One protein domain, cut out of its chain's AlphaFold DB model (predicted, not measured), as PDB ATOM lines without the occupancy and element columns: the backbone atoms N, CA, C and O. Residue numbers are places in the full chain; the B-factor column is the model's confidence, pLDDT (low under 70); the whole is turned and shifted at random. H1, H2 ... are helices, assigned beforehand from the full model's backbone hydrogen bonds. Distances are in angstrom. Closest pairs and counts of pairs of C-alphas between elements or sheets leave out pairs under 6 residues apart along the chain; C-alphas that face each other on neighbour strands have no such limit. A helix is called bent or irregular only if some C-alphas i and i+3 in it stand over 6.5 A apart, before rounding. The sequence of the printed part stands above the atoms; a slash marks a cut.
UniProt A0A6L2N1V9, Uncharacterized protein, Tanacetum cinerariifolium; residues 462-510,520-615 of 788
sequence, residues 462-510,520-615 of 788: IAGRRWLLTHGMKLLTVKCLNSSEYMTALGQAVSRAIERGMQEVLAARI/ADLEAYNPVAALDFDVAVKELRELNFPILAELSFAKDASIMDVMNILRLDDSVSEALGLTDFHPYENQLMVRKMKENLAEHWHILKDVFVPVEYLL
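What this domain is: This is residues 462 to 510 and 520 to 615 of the 788 residues of an uncharacterized protein of Tanacetum cinerariifolium (UniProt A0A6L2N1V9). What is the shape of this model? A kinked helix, H1, with the helical hairpin of H5 and H6 packed on it through H6, makes the middle; at one end H1 turns a corner into H2, which lies side by side with H4. At the other end residues 591 to 615, with H9 and H10, stick out as a long arm. What is it made of? The printed part has 145 residues with ten named helices, H1 to H10 in order, and no named strand, so its class is all helix. Is it compact? It is extended, with a radius of gyration of the C-alphas of 26.5 A and spans of 94 by 44 by 30 A, much of the length being the arm.

How they stand to each other: What meets H1? H1, residues 462 to 482, touches H6, residues 559 to 566, at a shallow tilt of 14 degrees, the same way, closest at the C-alphas of Gly 464 and Ile 559, 6.0 A apart. H6 forms a hairpin with H5, residues 546 to 556, opposite ways at a shallow tilt of 3 degrees; their closest C-alphas, Ala 554 and Val 562, are 6.6 A apart. H7, residues 570 to 575, is near H1, while H8, residues 585 to 588, is close but not clearly touching it. What lies beyond H1? H2, residues 484 to 507, and H1 touch only at the corner, and only just, with 3 pairs of C-alphas within 8 A, the closest being Cys 480 and Tyr 486, 6.2 A. H2 touches H4, residues 527 to 542, opposite ways at a shallow tilt of 4 degrees, with the C-alphas of Ala 493 and Ala 536 closest, 6.1 A. H3, residues 520 to 525, and H4 touch only at the corner, and only just, with 3 pairs within 8 A; the closest C-alphas are Glu 523 and Ala 530, 5.8 A. How do the backbones run? Each O i to N i+4 pair is within hydrogen-bond range in H2, H4, H6 and H7, against 15 of 17 in H1, 1 of 2 in H3, 6 of 7 in H5 and 6 of 12 in H9, residues 591 to 606; H8 and H10, residues 611 to 614, are too short for such a pair.

Where its parts are: Where do the longer helices run? H1 begins at C-alpha 462 (288.607, 275.141, 309.774) and is 28.9 A long, with a kink of 40 degrees near residue 472. H2 is 33.3 A, H4 22.2 A and H9 25.8 A, which ends at C-alpha 606 (294.172, 288.572, 335.914). Which helix is irregular? H5 is: C-alphas 553 and 556 are 7.6 A apart.

The domain as a whole: How far does it reach? The two C-alphas farthest apart, Arg 509 and Leu 615, are 96.7 A apart. Is the printed part cut? Residues 511 to 519 are not printed, and C-alphas 510 and 520 are 22.1 A apart; of the links printed whole, H7 to H8 is short and the others are tight. Where is confidence low? The mean pLDDT of the printed part is 71.8, and 60 residues are under 70, among them 500 to 510, 520 to 530 and 582 to 615.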
ATOM      1  N   ILE A 462     289.877 275.652 309.233       77.31
ATOM      2  CA  ILE A 462     288.607 275.141 309.774       77.31
ATOM      3  C   ILE A 462     287.414 275.637 308.943       77.31
ATOM      4  O   ILE A 462     286.538 274.836 308.609       77.31
ATOM      5  N   ALA A 463     287.378 276.920 308.578       76.94
ATOM      6  CA  ALA A 463     286.312 277.510 307.769       76.94
ATOM      7  C   ALA A 463     286.255 276.881 306.368       76.94
ATOM      8  O   ALA A 463     285.192 276.437 305.935       76.94
ATOM      9  N   GLY A 464     287.408 276.729 305.708       80.25
ATOM     10  CA  GLY A 464     287.518 276.051 304.419       80.25
ATOM     11  C   GLY A 464     287.094 274.577 304.477       80.25
ATOM     12  O   GLY A 464     286.329 274.125 303.627       80.25
ATOM     13  N   ARG A 465     287.498 273.827 305.515       80.44
ATOM     14  CA  ARG A 465     287.035 272.438 305.716       80.44
ATOM     15  C   ARG A 465     285.523 272.353 305.942       80.44
ATOM     16  O   ARG A 465     284.889 271.455 305.397       80.44
ATOM     17  N   ARG A 466     284.934 273.285 306.704       79.69
ATOM     18  CA  ARG A 466     283.473 273.373 306.876       79.69
ATOM     19  C   ARG A 466     282.775 273.637 305.540       79.69
ATOM     20  O   ARG A 466     281.845 272.908 305.214       79.69
ATOM     21  N   TRP A 467     283.262 274.597 304.747       85.62
ATOM     22  CA  TRP A 467     282.709 274.902 303.421       85.62
ATOM     23  C   TRP A 467     282.782 273.704 302.466       85.62
ATOM     24  O   TRP A 467     281.800 273.408 301.788       85.62
ATOM     25  N   LEU A 468     283.898 272.965 302.443       82.56
ATOM     26  CA  LEU A 468     284.037 271.769 301.601       82.56
ATOM     27  C   LEU A 468     282.983 270.704 301.945       82.56
ATOM     28  O   LEU A 468     282.374 270.133 301.041       82.56
ATOM     29  N   LEU A 469     282.723 270.482 303.237       82.88
ATOM     30  CA  LEU A 469     281.735 269.505 303.702       82.88
ATOM     31  C   LEU A 469     280.282 269.913 303.397       82.88
ATOM     32  O   LEU A 469     279.470 269.038 303.102       82.88
ATOM     33  N   THR A 470     279.931 271.206 303.454       83.44
ATOM     34  CA  THR A 470     278.533 271.668 303.301       83.44
ATOM     35  C   THR A 470     278.172 272.186 301.906       83.44
ATOM     36  O   THR A 470     277.057 271.939 301.438       83.44
ATOM     37  N   HIS A 471     279.085 272.901 301.246       82.56
ATOM     38  CA  HIS A 471     278.908 273.508 299.921       82.56
ATOM     39  C   HIS A 471     279.691 272.737 298.853       82.56
ATOM     40  O   HIS A 471     279.120 272.384 297.822       82.56
ATOM     41  N   GLY A 472     280.953 272.388 299.127       83.31
ATOM     42  CA  GLY A 472     281.817 271.665 298.189       83.31
ATOM     43  C   GLY A 472     281.234 270.323 297.728       83.31
ATOM     44  O   GLY A 472     281.170 270.066 296.530       83.31
ATOM     45  N   MET A 473     280.699 269.511 298.647       84.88
ATOM     46  CA  MET A 473     280.015 268.247 298.316       84.88
ATOM     47  C   MET A 473     278.775 268.433 297.420       84.88
ATOM     48  O   MET A 473     278.487 267.583 296.573       84.88
ATOM     49  N   LYS A 474     278.044 269.547 297.564       86.12
ATOM     50  CA  LYS A 474     276.890 269.868 296.707       86.12
ATOM     51  C   LYS A 474     277.346 270.294 295.312       86.12
ATOM     52  O   LYS A 474     276.842 269.760 294.330       86.12
ATOM     53  N   LEU A 475     278.341 271.180 295.227       85.75
ATOM     54  CA  LEU A 475     278.949 271.608 293.962       85.75
ATOM     55  C   LEU A 475     279.567 270.430 293.194       85.75
ATOM     56  O   LEU A 475     279.356 270.316 291.991       85.75
ATOM     57  N   LEU A 476     280.246 269.508 293.887       86.25
ATOM     58  CA  LEU A 476     280.759 268.260 293.313       86.25
ATOM     59  C   LEU A 476     279.630 267.407 292.717       86.25
ATOM     60  O   LEU A 476     279.725 266.974 291.573       86.25
ATOM     61  N   THR A 477     278.536 267.215 293.461       85.31
ATOM     62  CA  THR A 477     277.364 266.458 292.985       85.31
ATOM     63  C   THR A 477     276.769 267.092 291.722       85.31
ATOM     64  O   THR A 477     276.482 266.389 290.756       85.31
ATOM     65  N   VAL A 478     276.643 268.423 291.693       86.69
ATOM     66  CA  VAL A 478     276.141 269.172 290.530       86.69
ATOM     67  C   VAL A 478     277.105 269.096 289.341       86.69
ATOM     68  O   VAL A 478     276.654 268.858 288.225       86.69
ATOM     69  N   LYS A 479     278.426 269.213 289.545       84.12
ATOM     70  CA  LYS A 479     279.412 269.032 288.464       84.12
ATOM     71  C   LYS A 479     279.397 267.615 287.883       84.12
ATOM     72  O   LYS A 479     279.501 267.477 286.668       84.12
ATOM     73  N   CYS A 480     279.209 266.582 288.705       82.19
ATOM     74  CA  CYS A 480     279.012 265.217 288.208       82.19
ATOM     75  C   CYS A 480     277.730 265.109 287.369       82.19
ATOM     76  O   CYS A 480     277.795 264.659 286.231       82.19
ATOM     77  N   LEU A 481     276.586 265.590 287.867       82.81
ATOM     78  CA  LEU A 481     275.311 265.553 287.133       82.81
ATOM     79  C   LEU A 481     275.309 266.397 285.843       82.81
ATOM     80  O   LEU A 481     274.576 266.078 284.912       82.81
ATOM     81  N   ASN A 482     276.139 267.438 285.760       83.38
ATOM     82  CA  ASN A 482     276.302 268.257 284.555       83.38
ATOM     83  C   ASN A 482     277.337 267.692 283.562       83.38
ATOM     84  O   ASN A 482     277.408 268.165 282.428       83.38
ATOM     85  N   SER A 483     278.136 266.688 283.943       82.56
ATOM     86  CA  SER A 483     279.026 266.001 283.003       82.56
ATOM     87  C   SER A 483     278.201 265.103 282.076       82.56
ATOM     88  O   SER A 483     277.554 264.149 282.511       82.56
ATOM     89  N   SER A 484     278.251 265.384 280.773       79.69
ATOM     90  CA  SER A 484     277.611 264.554 279.746       79.69
ATOM     91  C   SER A 484     278.179 263.132 279.708       79.69
ATOM     92  O   SER A 484     277.435 262.192 279.437       79.69
ATOM     93  N   GLU A 485     279.462 262.955 280.031       79.00
ATOM     94  CA  GLU A 485     280.115 261.649 280.168       79.00
ATOM     95  C   GLU A 485     279.559 260.878 281.371       79.00
ATOM     96  O   GLU A 485     279.143 259.729 281.217       79.00
ATOM     97  N   TYR A 486     279.462 261.524 282.541       77.00
ATOM     98  CA  TYR A 486     278.846 260.938 283.737       77.00
ATOM     99  C   TYR A 486     277.391 260.546 283.470       77.00
ATOM    100  O   TYR A 486     277.012 259.404 283.715       77.00
ATOM    101  N   MET A 487     276.583 261.451 282.909       80.25
ATOM    102  CA  MET A 487     275.168 261.184 282.630       80.25
ATOM    103  C   MET A 487     274.958 260.149 281.522       80.25
ATOM    104  O   MET A 487     273.993 259.390 281.584       80.25
ATOM    105  N   THR A 488     275.865 260.052 280.546       80.50
ATOM    106  CA  THR A 488     275.828 258.999 279.519       80.50
ATOM    107  C   THR A 488     276.225 257.648 280.102       80.50
ATOM    108  O   THR A 488     275.564 256.655 279.818       80.50
ATOM    109  N   ALA A 489     277.258 257.582 280.942       75.25
ATOM    110  CA  ALA A 489     277.715 256.328 281.536       75.25
ATOM    111  C   ALA A 489     276.760 255.822 282.633       75.25
ATOM    112  O   ALA A 489     276.385 254.650 282.622       75.25
ATOM    113  N   LEU A 490     276.274 256.708 283.511       78.62
ATOM    114  CA  LEU A 490     275.187 256.416 284.449       78.62
ATOM    115  C   LEU A 490     273.909 256.046 283.691       78.62
ATOM    116  O   LEU A 490     273.268 255.056 284.028       78.62
ATOM    117  N   GLY A 491     273.568 256.787 282.633       82.12
ATOM    118  CA  GLY A 491     272.431 256.496 281.767       82.12
ATOM    119  C   GLY A 491     272.530 255.122 281.105       82.12
ATOM    120  O   GLY A 491     271.542 254.394 281.088       82.12
ATOM    121  N   GLN A 492     273.713 254.720 280.632       77.69
ATOM    122  CA  GLN A 492     273.961 253.379 280.099       77.69
ATOM    123  C   GLN A 492     273.881 252.307 281.187       77.69
ATOM    124  O   GLN A 492     273.228 251.295 280.965       77.69
ATOM    125  N   ALA A 493     274.488 252.511 282.358       74.12
ATOM    126  CA  ALA A 493     274.434 251.548 283.459       74.12
ATOM    127  C   ALA A 493     272.990 251.328 283.950       74.12
ATOM    128  O   ALA A 493     272.539 250.191 284.072       74.12
ATOM    129  N   VAL A 494     272.235 252.416 284.142       78.12
ATOM    130  CA  VAL A 494     270.810 252.393 284.500       78.12
ATOM    131  C   VAL A 494     269.966 251.787 283.378       78.12
ATOM    132  O   VAL A 494     269.121 250.945 283.663       78.12
ATOM    133  N   SER A 495     270.213 252.126 282.107       79.94
ATOM    134  CA  SER A 495     269.483 251.520 280.981       79.94
ATOM    135  C   SER A 495     269.754 250.025 280.860       79.94
ATOM    136  O   SER A 495     268.799 249.273 280.724       79.94
ATOM    137  N   ARG A 496     271.008 249.567 280.997       76.88
ATOM    138  CA  ARG A 496     271.339 248.133 281.004       76.88
ATOM    139  C   ARG A 496     270.671 247.413 282.179       76.88
ATOM    140  O   ARG A 496     270.136 246.326 281.988       76.88
ATOM    141  N   ALA A 497     270.666 248.014 283.373       69.69
ATOM    142  CA  ALA A 497     270.012 247.449 284.552       69.69
ATOM    143  C   ALA A 497     268.481 247.362 284.390       69.69
ATOM    144  O   ALA A 497     267.887 246.339 284.722       69.69
ATOM    145  N   ILE A 498     267.846 248.398 283.830       73.62
ATOM    146  CA  ILE A 498     266.407 248.408 283.524       73.62
ATOM    147  C   ILE A 498     266.083 247.416 282.400       73.62
ATOM    148  O   ILE A 498     265.123 246.664 282.522       73.62
ATOM    149  N   GLU A 499     266.879 247.360 281.332       76.62
ATOM    150  CA  GLU A 499     266.677 246.441 280.209       76.62
ATOM    151  C   GLU A 499     266.791 244.977 280.648       76.62
ATOM    152  O   GLU A 499     265.896 244.189 280.339       76.62
ATOM    153  N   ARG A 500     267.807 244.616 281.445       67.69
ATOM    154  CA  ARG A 500     267.902 243.274 282.049       67.69
ATOM    155  C   ARG A 500     266.784 243.001 283.045       67.69
ATOM    156  O   ARG A 500     266.168 241.946 282.957       67.69
ATOM    157  N   GLY A 501     266.454 243.953 283.919       68.44
ATOM    158  CA  GLY A 501     265.318 243.823 284.834       68.44
ATOM    159  C   GLY A 501     264.002 243.558 284.094       68.44
ATOM    160  O   GLY A 501     263.230 242.692 284.499       68.44
ATOM    161  N   MET A 502     263.769 244.226 282.959       69.69
ATOM    162  CA  MET A 502     262.626 243.953 282.086       69.69
ATOM    163  C   MET A 502     262.725 242.585 281.400       69.69
ATOM    164  O   MET A 502     261.734 241.861 281.397       69.69
ATOM    165  N   GLN A 503     263.885 242.205 280.848       65.81
ATOM    166  CA  GLN A 503     264.091 240.889 280.218       65.81
ATOM    167  C   GLN A 503     263.827 239.743 281.206       65.81
ATOM    168  O   GLN A 503     263.140 238.781 280.869       65.81
ATOM    169  N   GLU A 504     264.310 239.862 282.443       61.91
ATOM    170  CA  GLU A 504     264.147 238.850 283.488       61.91
ATOM    171  C   GLU A 504     262.713 238.797 284.028       61.91
ATOM    172  O   GLU A 504     262.173 237.707 284.196       61.91
ATOM    173  N   VAL A 505     262.041 239.943 284.204       60.88
ATOM    174  CA  VAL A 505     260.610 239.995 284.571       60.88
ATOM    175  C   VAL A 505     259.696 239.500 283.434       60.88
ATOM    176  O   VAL A 505     258.627 238.955 283.704       60.88
ATOM    177  N   LEU A 506     260.111 239.623 282.168       58.44
ATOM    178  CA  LEU A 506     259.415 239.033 281.015       58.44
ATOM    179  C   LEU A 506     259.663 237.522 280.881       58.44
ATOM    180  O   LEU A 506     258.747 236.790 280.503       58.44
ATOM    181  N   ALA A 507     260.866 237.042 281.208       55.72
ATOM    182  CA  ALA A 507     261.196 235.617 281.227       55.72
ATOM    183  C   ALA A 507     260.529 234.883 282.407       55.72
ATOM    184  O   ALA A 507     260.000 233.780 282.238       55.72
ATOM    185  N   ALA A 508     260.484 235.511 283.586       54.31
ATOM    186  CA  ALA A 508     259.771 235.046 284.776       54.31
ATOM    187  C   ALA A 508     258.252 235.292 284.651       54.31
ATOM    188  O   ALA A 508     257.655 236.088 285.377       54.31
ATOM    189  N   ARG A 509     257.630 234.599 283.689       46.91
ATOM    190  CA  ARG A 509     256.224 234.730 283.276       46.91
ATOM    191  C   ARG A 509     255.227 234.739 284.451       46.91
ATOM    192  O   ARG A 509     254.779 233.683 284.878       46.91
ATOM    193  N   ILE A 510     254.803 235.944 284.839       54.00
ATOM    194  CA  ILE A 510     253.582 236.292 285.593       54.00
ATOM    195  C   ILE A 510     253.201 235.296 286.706       54.00
ATOM    196  O   ILE A 510     252.251 234.530 286.566       54.00
ATOM    197  N   ALA A 520     268.995 240.862 300.098       59.66
ATOM    198  CA  ALA A 520     269.667 239.578 300.317       59.66
ATOM    199  C   ALA A 520     268.966 238.387 299.626       59.66
ATOM    200  O   ALA A 520     269.629 237.418 299.267       59.66
ATOM    201  N   ASP A 521     267.652 238.462 299.382       58.22
ATOM    202  CA  ASP A 521     266.919 237.419 298.651       58.22
ATOM    203  C   ASP A 521     267.187 237.467 297.132       58.22
ATOM    204  O   ASP A 521     266.867 236.515 296.420       58.22
ATOM    205  N   LEU A 522     267.777 238.557 296.617       56.22
ATOM    206  CA  LEU A 522     268.061 238.735 295.188       56.22
ATOM    207  C   LEU A 522     269.182 237.799 294.708       56.22
ATOM    208  O   LEU A 522     269.049 237.160 293.666       56.22
ATOM    209  N   GLU A 523     270.249 237.671 295.500       55.22
ATOM    210  CA  GLU A 523     271.421 236.827 295.217       55.22
ATOM    211  C   GLU A 523     271.046 235.335 295.125       55.22
ATOM    212  O   GLU A 523     271.560 234.604 294.279       55.22
ATOM    213  N   ALA A 524     270.073 234.902 295.935       56.69
ATOM    214  CA  ALA A 524     269.513 233.552 295.902       56.69
ATOM    215  C   ALA A 524     268.501 233.319 294.759       56.69
ATOM    216  O   ALA A 524     268.186 232.166 294.457       56.69
ATOM    217  N   TYR A 525     267.970 234.382 294.142       57.28
ATOM    218  CA  TYR A 525     266.956 234.294 293.083       57.28
ATOM    219  C   TYR A 525     267.559 234.407 291.677       57.28
ATOM    220  O   TYR A 525     267.164 233.660 290.782       57.28
ATOM    221  N   ASN A 526     268.542 235.292 291.483       59.62
ATOM    222  CA  ASN A 526     269.362 235.333 290.276       59.62
ATOM    223  C   ASN A 526     270.818 235.746 290.597       59.62
ATOM    224  O   ASN A 526     271.135 236.942 290.598       59.62
ATOM    225  N   PRO A 527     271.740 234.783 290.797       66.00
ATOM    226  CA  PRO A 527     273.149 235.089 291.042       66.00
ATOM    227  C   PRO A 527     273.851 235.713 289.826       66.00
ATOM    228  O   PRO A 527     274.901 236.328 289.989       66.00
ATOM    229  N   VAL A 528     273.287 235.598 288.615       65.69
ATOM    230  CA  VAL A 528     273.826 236.249 287.410       65.69
ATOM    231  C   VAL A 528     273.537 237.750 287.449       65.69
ATOM    232  O   VAL A 528     274.458 238.535 287.259       65.69
ATOM    233  N   ALA A 529     272.318 238.166 287.816       61.34
ATOM    234  CA  ALA A 529     271.980 239.583 287.986       61.34
ATOM    235  C   ALA A 529     272.785 240.262 289.109       61.34
ATOM    236  O   ALA A 529     273.144 241.430 288.972       61.34
ATOM    237  N   ALA A 530     273.115 239.542 290.188       66.06
ATOM    238  CA  ALA A 530     274.035 240.040 291.213       66.06
ATOM    239  C   ALA A 530     275.448 240.275 290.640       66.06
ATOM    240  O   ALA A 530     276.013 241.354 290.812       66.06
ATOM    241  N   LEU A 531     275.973 239.311 289.876       71.56
ATOM    242  CA  LEU A 531     277.261 239.418 289.178       71.56
ATOM    243  C   LEU A 531     277.282 240.558 288.147       71.56
ATOM    244  O   LEU A 531     278.262 241.290 288.055       71.56
ATOM    245  N   ASP A 532     276.200 240.739 287.389       67.25
ATOM    246  CA  ASP A 532     276.053 241.817 286.410       67.25
ATOM    247  C   ASP A 532     275.883 243.195 287.064       67.25
ATOM    248  O   ASP A 532     276.362 244.193 286.521       67.25
ATOM    249  N   PHE A 533     275.249 243.271 288.239       67.31
ATOM    250  CA  PHE A 533     275.211 244.488 289.049       67.31
ATOM    251  C   PHE A 533     276.605 244.831 289.586       67.31
ATOM    252  O   PHE A 533     277.028 245.978 289.460       67.31
ATOM    253  N   ASP A 534     277.358 243.851 290.091       72.75
ATOM    254  CA  ASP A 534     278.757 244.044 290.489       72.75
ATOM    255  C   ASP A 534     279.645 244.449 289.301       72.75
ATOM    256  O   ASP A 534     280.512 245.309 289.458       72.75
ATOM    257  N   VAL A 535     279.407 243.917 288.095       76.88
ATOM    258  CA  VAL A 535     280.075 244.370 286.861       76.88
ATOM    259  C   VAL A 535     279.690 245.811 286.514       76.88
ATOM    260  O   VAL A 535     280.578 246.605 286.226       76.88
ATOM    261  N   ALA A 536     278.415 246.200 286.601       69.69
ATOM    262  CA  ALA A 536     277.986 247.577 286.342       69.69
ATOM    263  C   ALA A 536     278.526 248.573 287.390       69.69
ATOM    264  O   ALA A 536     278.959 249.671 287.040       69.69
ATOM    265  N   VAL A 537     278.565 248.185 288.669       70.06
ATOM    266  CA  VAL A 537     279.186 248.951 289.765       70.06
ATOM    267  C   VAL A 537     280.708 249.006 289.617       70.06
ATOM    268  O   VAL A 537     281.323 250.006 289.992       70.06
ATOM    269  N   LYS A 538     281.329 247.967 289.049       76.19
ATOM    270  CA  LYS A 538     282.751 247.953 288.701       76.19
ATOM    271  C   LYS A 538     283.047 248.867 287.512       76.19
ATOM    272  O   LYS A 538     283.948 249.684 287.638       76.19
ATOM    273  N   GLU A 539     282.272 248.821 286.427       74.25
ATOM    274  CA  GLU A 539     282.382 249.782 285.315       74.25
ATOM    275  C   GLU A 539     282.224 251.222 285.833       74.25
ATOM    276  O   GLU A 539     283.092 252.057 285.596       74.25
ATOM    277  N   LEU A 540     281.200 251.495 286.655       72.06
ATOM    278  CA  LEU A 540     280.996 252.794 287.315       72.06
ATOM    279  C   LEU A 540     282.138 253.214 288.264       72.06
ATOM    280  O   LEU A 540     282.247 254.395 288.586       72.06
ATOM    281  N   ARG A 541     282.981 252.279 288.719       71.56
ATOM    282  CA  ARG A 541     284.168 252.535 289.557       71.56
ATOM    283  C   ARG A 541     285.458 252.668 288.739       71.56
ATOM    284  O   ARG A 541     286.379 253.341 289.186       71.56
ATOM    285  N   GLU A 542     285.531 252.021 287.578       73.44
ATOM    286  CA  GLU A 542     286.664 252.078 286.643       73.44
ATOM    287  C   GLU A 542     286.558 253.268 285.664       73.44
ATOM    288  O   GLU A 542     287.539 253.619 285.007       73.44
ATOM    289  N   LEU A 543     285.412 253.962 285.632       70.00
ATOM    290  CA  LEU A 543     285.291 255.313 285.080       70.00
ATOM    291  C   LEU A 543     286.207 256.298 285.828       70.00
ATOM    292  O   LEU A 543     285.923 256.728 286.947       70.00
ATOM    293  N   ASN A 544     287.280 256.726 285.165       73.75
ATOM    294  CA  ASN A 544     288.114 257.839 285.616       73.75
ATOM    295  C   ASN A 544     287.371 259.173 285.428       73.75
ATOM    296  O   ASN A 544     287.599 259.883 284.453       73.75
ATOM    297  N   PHE A 545     286.481 259.518 286.361       74.12
ATOM    298  CA  PHE A 545     285.788 260.809 286.367       74.12
ATOM    299  C   PHE A 545     286.809 261.964 286.428       74.12
ATOM    300  O   PHE A 545     287.520 262.058 287.436       74.12
ATOM    301  N   PRO A 546     286.880 262.867 285.425       79.44
ATOM    302  CA  PRO A 546     287.924 263.896 285.365       79.44
ATOM    303  C   PRO A 546     287.993 264.763 286.627       79.44
ATOM    304  O   PRO A 546     289.068 264.961 287.183       79.44
ATOM    305  N   ILE A 547     286.839 265.153 287.177       82.00
ATOM    306  CA  ILE A 547     286.752 265.925 288.424       82.00
ATOM    307  C   ILE A 547     287.298 265.184 289.657       82.00
ATOM    308  O   ILE A 547     287.872 265.810 290.545       82.00
ATOM    309  N   LEU A 548     287.171 263.853 289.736       82.38
ATOM    310  CA  LEU A 548     287.775 263.087 290.834       82.38
ATOM    311  C   LEU A 548     289.281 262.892 290.620       82.38
ATOM    312  O   LEU A 548     290.022 262.847 291.599       82.38
ATOM    313  N   ALA A 549     289.748 262.836 289.369       83.06
ATOM    314  CA  ALA A 549     291.174 262.858 289.055       83.06
ATOM    315  C   ALA A 549     291.808 264.219 289.406       83.06
ATOM    316  O   ALA A 549     292.850 264.246 290.059       83.06
ATOM    317  N   GLU A 550     291.151 265.336 289.077       85.69
ATOM    318  CA  GLU A 550     291.560 266.695 289.464       85.69
ATOM    319  C   GLU A 550     291.609 266.867 290.988       85.69
ATOM    320  O   GLU A 550     292.628 267.297 291.526       85.69
ATOM    321  N   LEU A 551     290.559 266.458 291.712       85.06
ATOM    322  CA  LEU A 551     290.530 266.514 293.180       85.06
ATOM    323  C   LEU A 551     291.559 265.576 293.837       85.06
ATOM    324  O   LEU A 551     292.107 265.904 294.889       85.06
ATOM    325  N   SER A 552     291.857 264.429 293.217       83.00
ATOM    326  CA  SER A 552     292.912 263.502 293.658       83.00
ATOM    327  C   SER A 552     294.317 264.073 293.422       83.00
ATOM    328  O   SER A 552     295.202 263.928 294.267       83.00
ATOM    329  N   PHE A 553     294.525 264.793 292.316       85.56
ATOM    330  CA  PHE A 553     295.760 265.533 292.056       85.56
ATOM    331  C   PHE A 553     295.917 266.717 293.030       85.56
ATOM    332  O   PHE A 553     296.997 266.938 293.573       85.56
ATOM    333  N   ALA A 554     294.818 267.404 293.349       86.75
ATOM    334  CA  ALA A 554     294.753 268.516 294.300       86.75
ATOM    335  C   ALA A 554     294.741 268.103 295.791       86.75
ATOM    336  O   ALA A 554     294.522 268.949 296.659       86.75
ATOM    337  N   LYS A 555     295.015 266.833 296.130       82.69
ATOM    338  CA  LYS A 555     294.999 266.294 297.514       82.69
ATOM    339  C   LYS A 555     295.915 267.021 298.521       82.69
ATOM    340  O   LYS A 555     295.702 266.884 299.732       82.69
ATOM    341  N   ASP A 556     296.928 267.722 298.003       83.69
ATOM    342  CA  ASP A 556     297.954 268.489 298.726       83.69
ATOM    343  C   ASP A 556     297.924 269.995 298.363       83.69
ATOM    344  O   ASP A 556     298.778 270.757 298.812       83.69
ATOM    345  N   ALA A 557     296.952 270.435 297.551       84.50
ATOM    346  CA  ALA A 557     296.749 271.842 297.203       84.50
ATOM    347  C   ALA A 557     296.089 272.620 298.359       84.50
ATOM    348  O   ALA A 557     295.613 272.033 299.340       84.50
ATOM    349  N   SER A 558     296.039 273.953 298.270       84.12
ATOM    350  CA  SER A 558     295.340 274.744 299.284       84.12
ATOM    351  C   SER A 558     293.828 274.518 299.200       84.12
ATOM    352  O   SER A 558     293.283 274.154 298.156       84.12
ATOM    353  N   ILE A 559     293.108 274.785 300.294       80.44
ATOM    354  CA  ILE A 559     291.642 274.688 300.269       80.44
ATOM    355  C   ILE A 559     291.054 275.656 299.229       80.44
ATOM    356  O   ILE A 559     290.069 275.310 298.591       80.44
ATOM    357  N   MET A 560     291.684 276.812 298.991       78.50
ATOM    358  CA  MET A 560     291.246 277.766 297.970       78.50
ATOM    359  C   MET A 560     291.379 277.202 296.545       78.50
ATOM    360  O   MET A 560     290.493 277.417 295.723       78.50
ATOM    361  N   ASP A 561     292.412 276.403 296.267       84.62
ATOM    362  CA  ASP A 561     292.561 275.713 294.977       84.62
ATOM    363  C   ASP A 561     291.461 274.660 294.785       84.62
ATOM    364  O   ASP A 561     290.829 274.596 293.733       84.62
ATOM    365  N   VAL A 562     291.152 273.888 295.834       84.81
ATOM    366  CA  VAL A 562     290.050 272.908 295.822       84.81
ATOM    367  C   VAL A 562     288.684 273.599 295.675       84.81
ATOM    368  O   VAL A 562     287.817 273.108 294.952       84.81
ATOM    369  N   MET A 563     288.488 274.765 296.301       82.31
ATOM    370  CA  MET A 563     287.297 275.606 296.117       82.31
ATOM    371  C   MET A 563     287.175 276.104 294.667       82.31
ATOM    372  O   MET A 563     286.077 276.072 294.112       82.31
ATOM    373  N   ASN A 564     288.286 276.495 294.035       85.19
ATOM    374  CA  ASN A 564     288.323 276.904 292.630       85.19
ATOM    375  C   ASN A 564     288.031 275.733 291.670       85.19
ATOM    376  O   ASN A 564     287.238 275.901 290.749       85.19
ATOM    377  N   ILE A 565     288.572 274.533 291.917       87.19
ATOM    378  CA  ILE A 565     288.248 273.315 291.142       87.19
ATOM    379  C   ILE A 565     286.747 272.983 291.238       87.19
ATOM    380  O   ILE A 565     286.121 272.586 290.254       87.19
ATOM    381  N   LEU A 566     286.125 273.195 292.402       86.25
ATOM    382  CA  LEU A 566     284.694 272.949 292.610       86.25
ATOM    383  C   LEU A 566     283.771 274.071 292.101       86.25
ATOM    384  O   LEU A 566     282.577 273.823 291.930       86.25
ATOM    385  N   ARG A 567     284.285 275.273 291.812       84.44
ATOM    386  CA  ARG A 567     283.490 276.415 291.325       84.44
ATOM    387  C   ARG A 567     282.801 276.085 289.994       84.44
ATOM    388  O   ARG A 567     283.456 275.674 289.039       84.44
ATOM    389  N   LEU A 568     281.482 276.258 289.935       81.88
ATOM    390  CA  LEU A 568     280.701 276.173 288.695       81.88
ATOM    391  C   LEU A 568     280.948 277.405 287.817       81.88
ATOM    392  O   LEU A 568     281.140 278.500 288.349       81.88
ATOM    393  N   ASP A 569     280.866 277.230 286.497       82.62
ATOM    394  CA  ASP A 569     280.787 278.359 285.566       82.62
ATOM    395  C   ASP A 569     279.595 279.246 285.930       82.62
ATOM    396  O   ASP A 569     278.523 278.754 286.293       82.62
ATOM    397  N   ASP A 570     279.786 280.561 285.849       81.69
ATOM    398  CA  ASP A 570     278.870 281.517 286.474       81.69
ATOM    399  C   ASP A 570     277.446 281.423 285.876       81.69
ATOM    400  O   ASP A 570     276.466 281.460 286.618       81.69
ATOM    401  N   SER A 571     277.328 281.141 284.572       81.62
ATOM    402  CA  SER A 571     276.055 280.886 283.873       81.62
ATOM    403  C   SER A 571     275.346 279.592 284.298       81.62
ATOM    404  O   SER A 571     274.118 279.530 284.288       81.62
ATOM    405  N   VAL A 572     276.094 278.559 284.696       80.38
ATOM    406  CA  VAL A 572     275.548 277.293 285.218       80.38
ATOM    407  C   VAL A 572     275.132 277.460 286.682       80.38
ATOM    408  O   VAL A 572     274.122 276.904 287.105       80.38
ATOM    409  N   SER A 573     275.886 278.254 287.448       80.88
ATOM    410  CA  SER A 573     275.545 278.612 288.827       80.88
ATOM    411  C   SER A 573     274.256 279.442 288.886       80.88
ATOM    412  O   SER A 573     273.353 279.125 289.659       80.88
ATOM    413  N   GLU A 574     274.122 280.447 288.014       83.81
ATOM    414  CA  GLU A 574     272.924 281.287 287.891       83.81
ATOM    415  C   GLU A 574     271.697 280.477 287.440       83.81
ATOM    416  O   GLU A 574     270.658 280.522 288.099       83.81
ATOM    417  N   ALA A 575     271.826 279.647 286.395       82.25
ATOM    418  CA  ALA A 575     270.731 278.809 285.891       82.25
ATOM    419  C   ALA A 575     270.196 277.778 286.908       82.25
ATOM    420  O   ALA A 575     269.062 277.315 286.771       82.25
ATOM    421  N   LEU A 576     270.993 277.416 287.919       81.62
ATOM    422  CA  LEU A 576     270.617 276.484 288.990       81.62
ATOM    423  C   LEU A 576     270.285 277.177 290.325       81.62
ATOM    424  O   LEU A 576     269.954 276.490 291.291       81.62
ATOM    425  N   GLY A 577     270.372 278.511 290.408       82.56
ATOM    426  CA  GLY A 577     270.168 279.255 291.657       82.56
ATOM    427  C   GLY A 577     271.232 278.976 292.728       82.56
ATOM    428  O   GLY A 577     270.946 279.040 293.921       82.56
ATOM    429  N   LEU A 578     272.454 278.625 292.315       82.44
ATOM    430  CA  LEU A 578     273.571 278.243 293.189       82.44
ATOM    431  C   LEU A 578     274.603 279.366 293.387       82.44
ATOM    432  O   LEU A 578     275.681 279.121 293.926       82.44
ATOM    433  N   THR A 579     274.275 280.606 293.022       75.94
ATOM    434  CA  THR A 579     275.150 281.785 293.172       75.94
ATOM    435  C   THR A 579     275.643 281.995 294.606       75.94
ATOM    436  O   THR A 579     276.789 282.389 294.810       75.94
ATOM    437  N   ASP A 580     274.833 281.644 295.607       72.94
ATOM    438  CA  ASP A 580     275.185 281.734 297.034       72.94
ATOM    439  C   ASP A 580     276.262 280.719 297.469       72.94
ATOM    440  O   ASP A 580     276.785 280.792 298.582       72.94
ATOM    441  N   PHE A 581     276.607 279.757 296.606       72.12
ATOM    442  CA  PHE A 581     277.663 278.770 296.841       72.12
ATOM    443  C   PHE A 581     279.034 279.244 296.333       72.12
ATOM    444  O   PHE A 581     280.030 278.565 296.595       72.12
ATOM    445  N   HIS A 582     279.124 280.394 295.652       66.75
ATOM    446  CA  HIS A 582     280.404 280.948 295.200       66.75
ATOM    447  C   HIS A 582     281.291 281.369 296.390       66.75
ATOM    448  O   HIS A 582     280.848 282.120 297.266       66.75
ATOM    449  N   PRO A 583     282.560 280.922 296.447       63.91
ATOM    450  CA  PRO A 583     283.425 281.126 297.606       63.91
ATOM    451  C   PRO A 583     284.039 282.536 297.641       63.91
ATOM    452  O   PRO A 583     285.148 282.762 297.160       63.91
ATOM    453  N   TYR A 584     283.346 283.494 298.257       63.62
ATOM    454  CA  TYR A 584     283.921 284.809 298.566       63.62
ATOM    455  C   TYR A 584     284.898 284.734 299.753       63.62
ATOM    456  O   TYR A 584     284.506 284.335 300.851       63.62
ATOM    457  N   GLU A 585     286.136 285.221 299.584       59.09
ATOM    458  CA  GLU A 585     287.157 285.305 300.656       59.09
ATOM    459  C   GLU A 585     286.634 285.974 301.938       59.09
ATOM    460  O   GLU A 585     286.931 285.544 303.055       59.09
ATOM    461  N   ASN A 586     285.779 286.987 301.773       59.47
ATOM    462  CA  ASN A 586     285.145 287.734 302.858       59.47
ATOM    463  C   ASN A 586     284.254 286.872 303.777       59.47
ATOM    464  O   ASN A 586     283.954 287.308 304.886       59.47
ATOM    465  N   GLN A 587     283.838 285.669 303.356       59.66
ATOM    466  CA  GLN A 587     283.133 284.711 304.219       59.66
ATOM    467  C   GLN A 587     284.087 283.822 305.038       59.66
ATOM    468  O   GLN A 587     283.710 283.377 306.122       59.66
ATOM    469  N   LEU A 588     285.322 283.576 304.571       57.91
ATOM    470  CA  LEU A 588     286.344 282.863 305.355       57.91
ATOM    471  C   LEU A 588     287.053 283.783 306.359       57.91
ATOM    472  O   LEU A 588     287.459 283.315 307.424       57.91
ATOM    473  N   MET A 589     287.181 285.081 306.068       57.66
ATOM    474  CA  MET A 589     287.682 286.065 307.034       57.66
ATOM    475  C   MET A 589     286.624 286.397 308.097       57.66
ATOM    476  O   MET A 589     285.958 287.433 308.048       57.66
ATOM    477  N   VAL A 590     286.480 285.520 309.096       58.66
ATOM    478  CA  VAL A 590     285.530 285.685 310.208       58.66
ATOM    479  C   VAL A 590     285.941 286.858 311.114       58.66
ATOM    480  O   VAL A 590     286.568 286.671 312.155       58.66
ATOM    481  N   ARG A 591     285.553 288.086 310.742       56.25
ATOM    482  CA  ARG A 591     285.819 289.327 311.499       56.25
ATOM    483  C   ARG A 591     285.434 289.208 312.984       56.25
ATOM    484  O   ARG A 591     286.244 289.544 313.846       56.25
ATOM    485  N   LYS A 592     284.285 288.580 313.266       57.25
ATOM    486  CA  LYS A 592     283.792 288.270 314.624       57.25
ATOM    487  C   LYS A 592     284.743 287.443 315.497       57.25
ATOM    488  O   LYS A 592     284.643 287.496 316.713       57.25
ATOM    489  N   MET A 593     285.665 286.671 314.918       58.12
ATOM    490  CA  MET A 593     286.632 285.897 315.708       58.12
ATOM    491  C   MET A 593     287.817 286.733 316.200       58.12
ATOM    492  O   MET A 593     288.431 286.338 317.184       58.12
ATOM    493  N   LYS A 594     288.117 287.887 315.582       58.44
ATOM    494  CA  LYS A 594     289.075 288.848 316.158       58.44
ATOM    495  C   LYS A 594     288.459 289.620 317.323       58.44
ATOM    496  O   LYS A 594     289.097 289.768 318.356       58.44
ATOM    497  N   GLU A 595     287.208 290.048 317.162       60.34
ATOM    498  CA  GLU A 595     286.432 290.756 318.192       60.34
ATOM    499  C   GLU A 595     286.339 289.907 319.478       60.34
ATOM    500  O   GLU A 595     286.803 290.336 320.531       60.34
ATOM    501  N   ASN A 596     285.897 288.647 319.370       61.75
ATOM    502  CA  ASN A 596     285.797 287.730 320.512       61.75
ATOM    503  C   ASN A 596     287.144 287.340 321.164       61.75
ATOM    504  O   ASN A 596     287.136 286.832 322.286       61.75
ATOM    505  N   LEU A 597     288.290 287.489 320.483       61.12
ATOM    506  CA  LEU A 597     289.597 287.108 321.040       61.12
ATOM    507  C   LEU A 597     290.162 288.211 321.949       61.12
ATOM    508  O   LEU A 597     290.696 287.909 323.016       61.12
ATOM    509  N   ALA A 598     289.972 289.477 321.565       61.84
ATOM    510  CA  ALA A 598     290.420 290.635 322.336       61.84
ATOM    511  C   ALA A 598     289.757 290.713 323.726       61.84
ATOM    512  O   ALA A 598     290.424 291.034 324.707       61.84
ATOM    513  N   GLU A 599     288.472 290.355 323.837       64.69
ATOM    514  CA  GLU A 599     287.752 290.339 325.122       64.69
ATOM    515  C   GLU A 599     288.318 289.292 326.103       64.69
ATOM    516  O   GLU A 599     288.468 289.570 327.292       64.69
ATOM    517  N   HIS A 600     288.706 288.108 325.614       59.38
ATOM    518  CA  HIS A 600     289.266 287.042 326.457       59.38
ATOM    519  C   HIS A 600     290.714 287.304 326.902       59.38
ATOM    520  O   HIS A 600     291.143 286.769 327.925       59.38
ATOM    521  N   TRP A 601     291.473 288.130 326.170       60.41
ATOM    522  CA  TRP A 601     292.869 288.442 326.498       60.41
ATOM    523  C   TRP A 601     293.019 289.153 327.852       60.41
ATOM    524  O   TRP A 601     293.953 288.864 328.599       60.41
ATOM    525  N   HIS A 602     292.072 290.025 328.209       61.56
ATOM    526  CA  HIS A 602     292.072 290.700 329.510       61.56
ATOM    527  C   HIS A 602     291.880 289.718 330.674       61.56
ATOM    528  O   HIS A 602     292.628 289.770 331.644       61.56
ATOM    529  N   ILE A 603     290.956 288.761 330.536       60.28
ATOM    530  CA  ILE A 603     290.664 287.747 331.565       60.28
ATOM    531  C   ILE A 603     291.891 286.857 331.834       60.28
ATOM    532  O   ILE A 603     292.120 286.437 332.964       60.28
ATOM    533  N   LEU A 604     292.713 286.593 330.812       54.38
ATOM    534  CA  LEU A 604     293.940 285.804 330.957       54.38
ATOM    535  C   LEU A 604     295.063 286.526 331.716       54.38
ATOM    536  O   LEU A 604     295.905 285.838 332.290       54.38
ATOM    537  N   LYS A 605     295.084 287.867 331.763       59.09
ATOM    538  CA  LYS A 605     296.072 288.602 332.572       59.09
ATOM    539  C   LYS A 605     295.808 288.470 334.071       59.09
ATOM    540  O   LYS A 605     296.745 288.220 334.818       59.09
ATOM    541  N   ASP A 606     294.548 288.561 334.491       54.22
ATOM    542  CA  ASP A 606     294.172 288.572 335.914       54.22
ATOM    543  C   ASP A 606     294.355 287.205 336.615       54.22
ATOM    544  O   ASP A 606     294.326 287.121 337.841       54.22
ATOM    545  N   VAL A 607     294.560 286.123 335.852       55.53
ATOM    546  CA  VAL A 607     294.793 284.761 336.378       55.53
ATOM    547  C   VAL A 607     296.256 284.533 336.797       55.53
ATOM    548  O   VAL A 607     296.526 283.663 337.629       55.53
ATOM    549  N   PHE A 608     297.208 285.311 336.273       55.06
ATOM    550  CA  PHE A 608     298.615 285.222 336.675       55.06
ATOM    551  C   PHE A 608     298.870 286.059 337.935       55.06
ATOM    552  O   PHE A 608     299.235 287.231 337.869       55.06
ATOM    553  N   VAL A 609     298.685 285.420 339.094       50.19
ATOM    554  CA  VAL A 609     299.035 285.971 340.415       50.19
ATOM    555  C   VAL A 609     300.501 286.447 340.423       50.19
ATOM    556  O   VAL A 609     301.366 285.692 339.967       50.19
ATOM    557  N   PRO A 610     300.813 287.646 340.958       55.06
ATOM    558  CA  PRO A 610     302.185 288.139 341.054       55.06
ATOM    559  C   PRO A 610     303.127 287.154 341.759       55.06
ATOM    560  O   PRO A 610     302.847 286.666 342.857       55.06
ATOM    561  N   VAL A 611     304.278 286.894 341.129       53.94
ATOM    562  CA  VAL A 611     305.303 285.940 341.604       53.94
ATOM    563  C   VAL A 611     305.886 286.343 342.968       53.94
ATOM    564  O   VAL A 611     306.382 285.490 343.699       53.94
ATOM    565  N   GLU A 612     305.733 287.611 343.353       51.22
ATOM    566  CA  GLU A 612     305.986 288.165 344.690       51.22
ATOM    567  C   GLU A 612     305.451 287.260 345.820       51.22
ATOM    568  O   GLU A 612     306.141 287.032 346.813       51.22
ATOM    569  N   TYR A 613     304.265 286.659 345.646       53.19
ATOM    570  CA  TYR A 613     303.647 285.799 346.666       53.19
ATOM    571  C   TYR A 613     304.323 284.424 346.833       53.19
ATOM    572  O   TYR A 613     304.111 283.754 347.843       53.19
ATOM    573  N   LEU A 614     305.145 283.993 345.869       52.12
ATOM    574  CA  LEU A 614     305.932 282.751 345.929       52.12
ATOM    575  C   LEU A 614     307.362 282.968 346.454       52.12
ATOM    576  O   LEU A 614     308.074 281.993 346.681       52.12
ATOM    577  N   LEU A 615     307.781 284.224 346.641       54.06
ATOM    578  CA  LEU A 615     309.131 284.604 347.080       54.06
ATOM    579  C   LEU A 615     309.168 285.158 348.517       54.06
ATOM    580  O   LEU A 615     310.212 285.628 348.965       54.06
TER     581      LEU A 615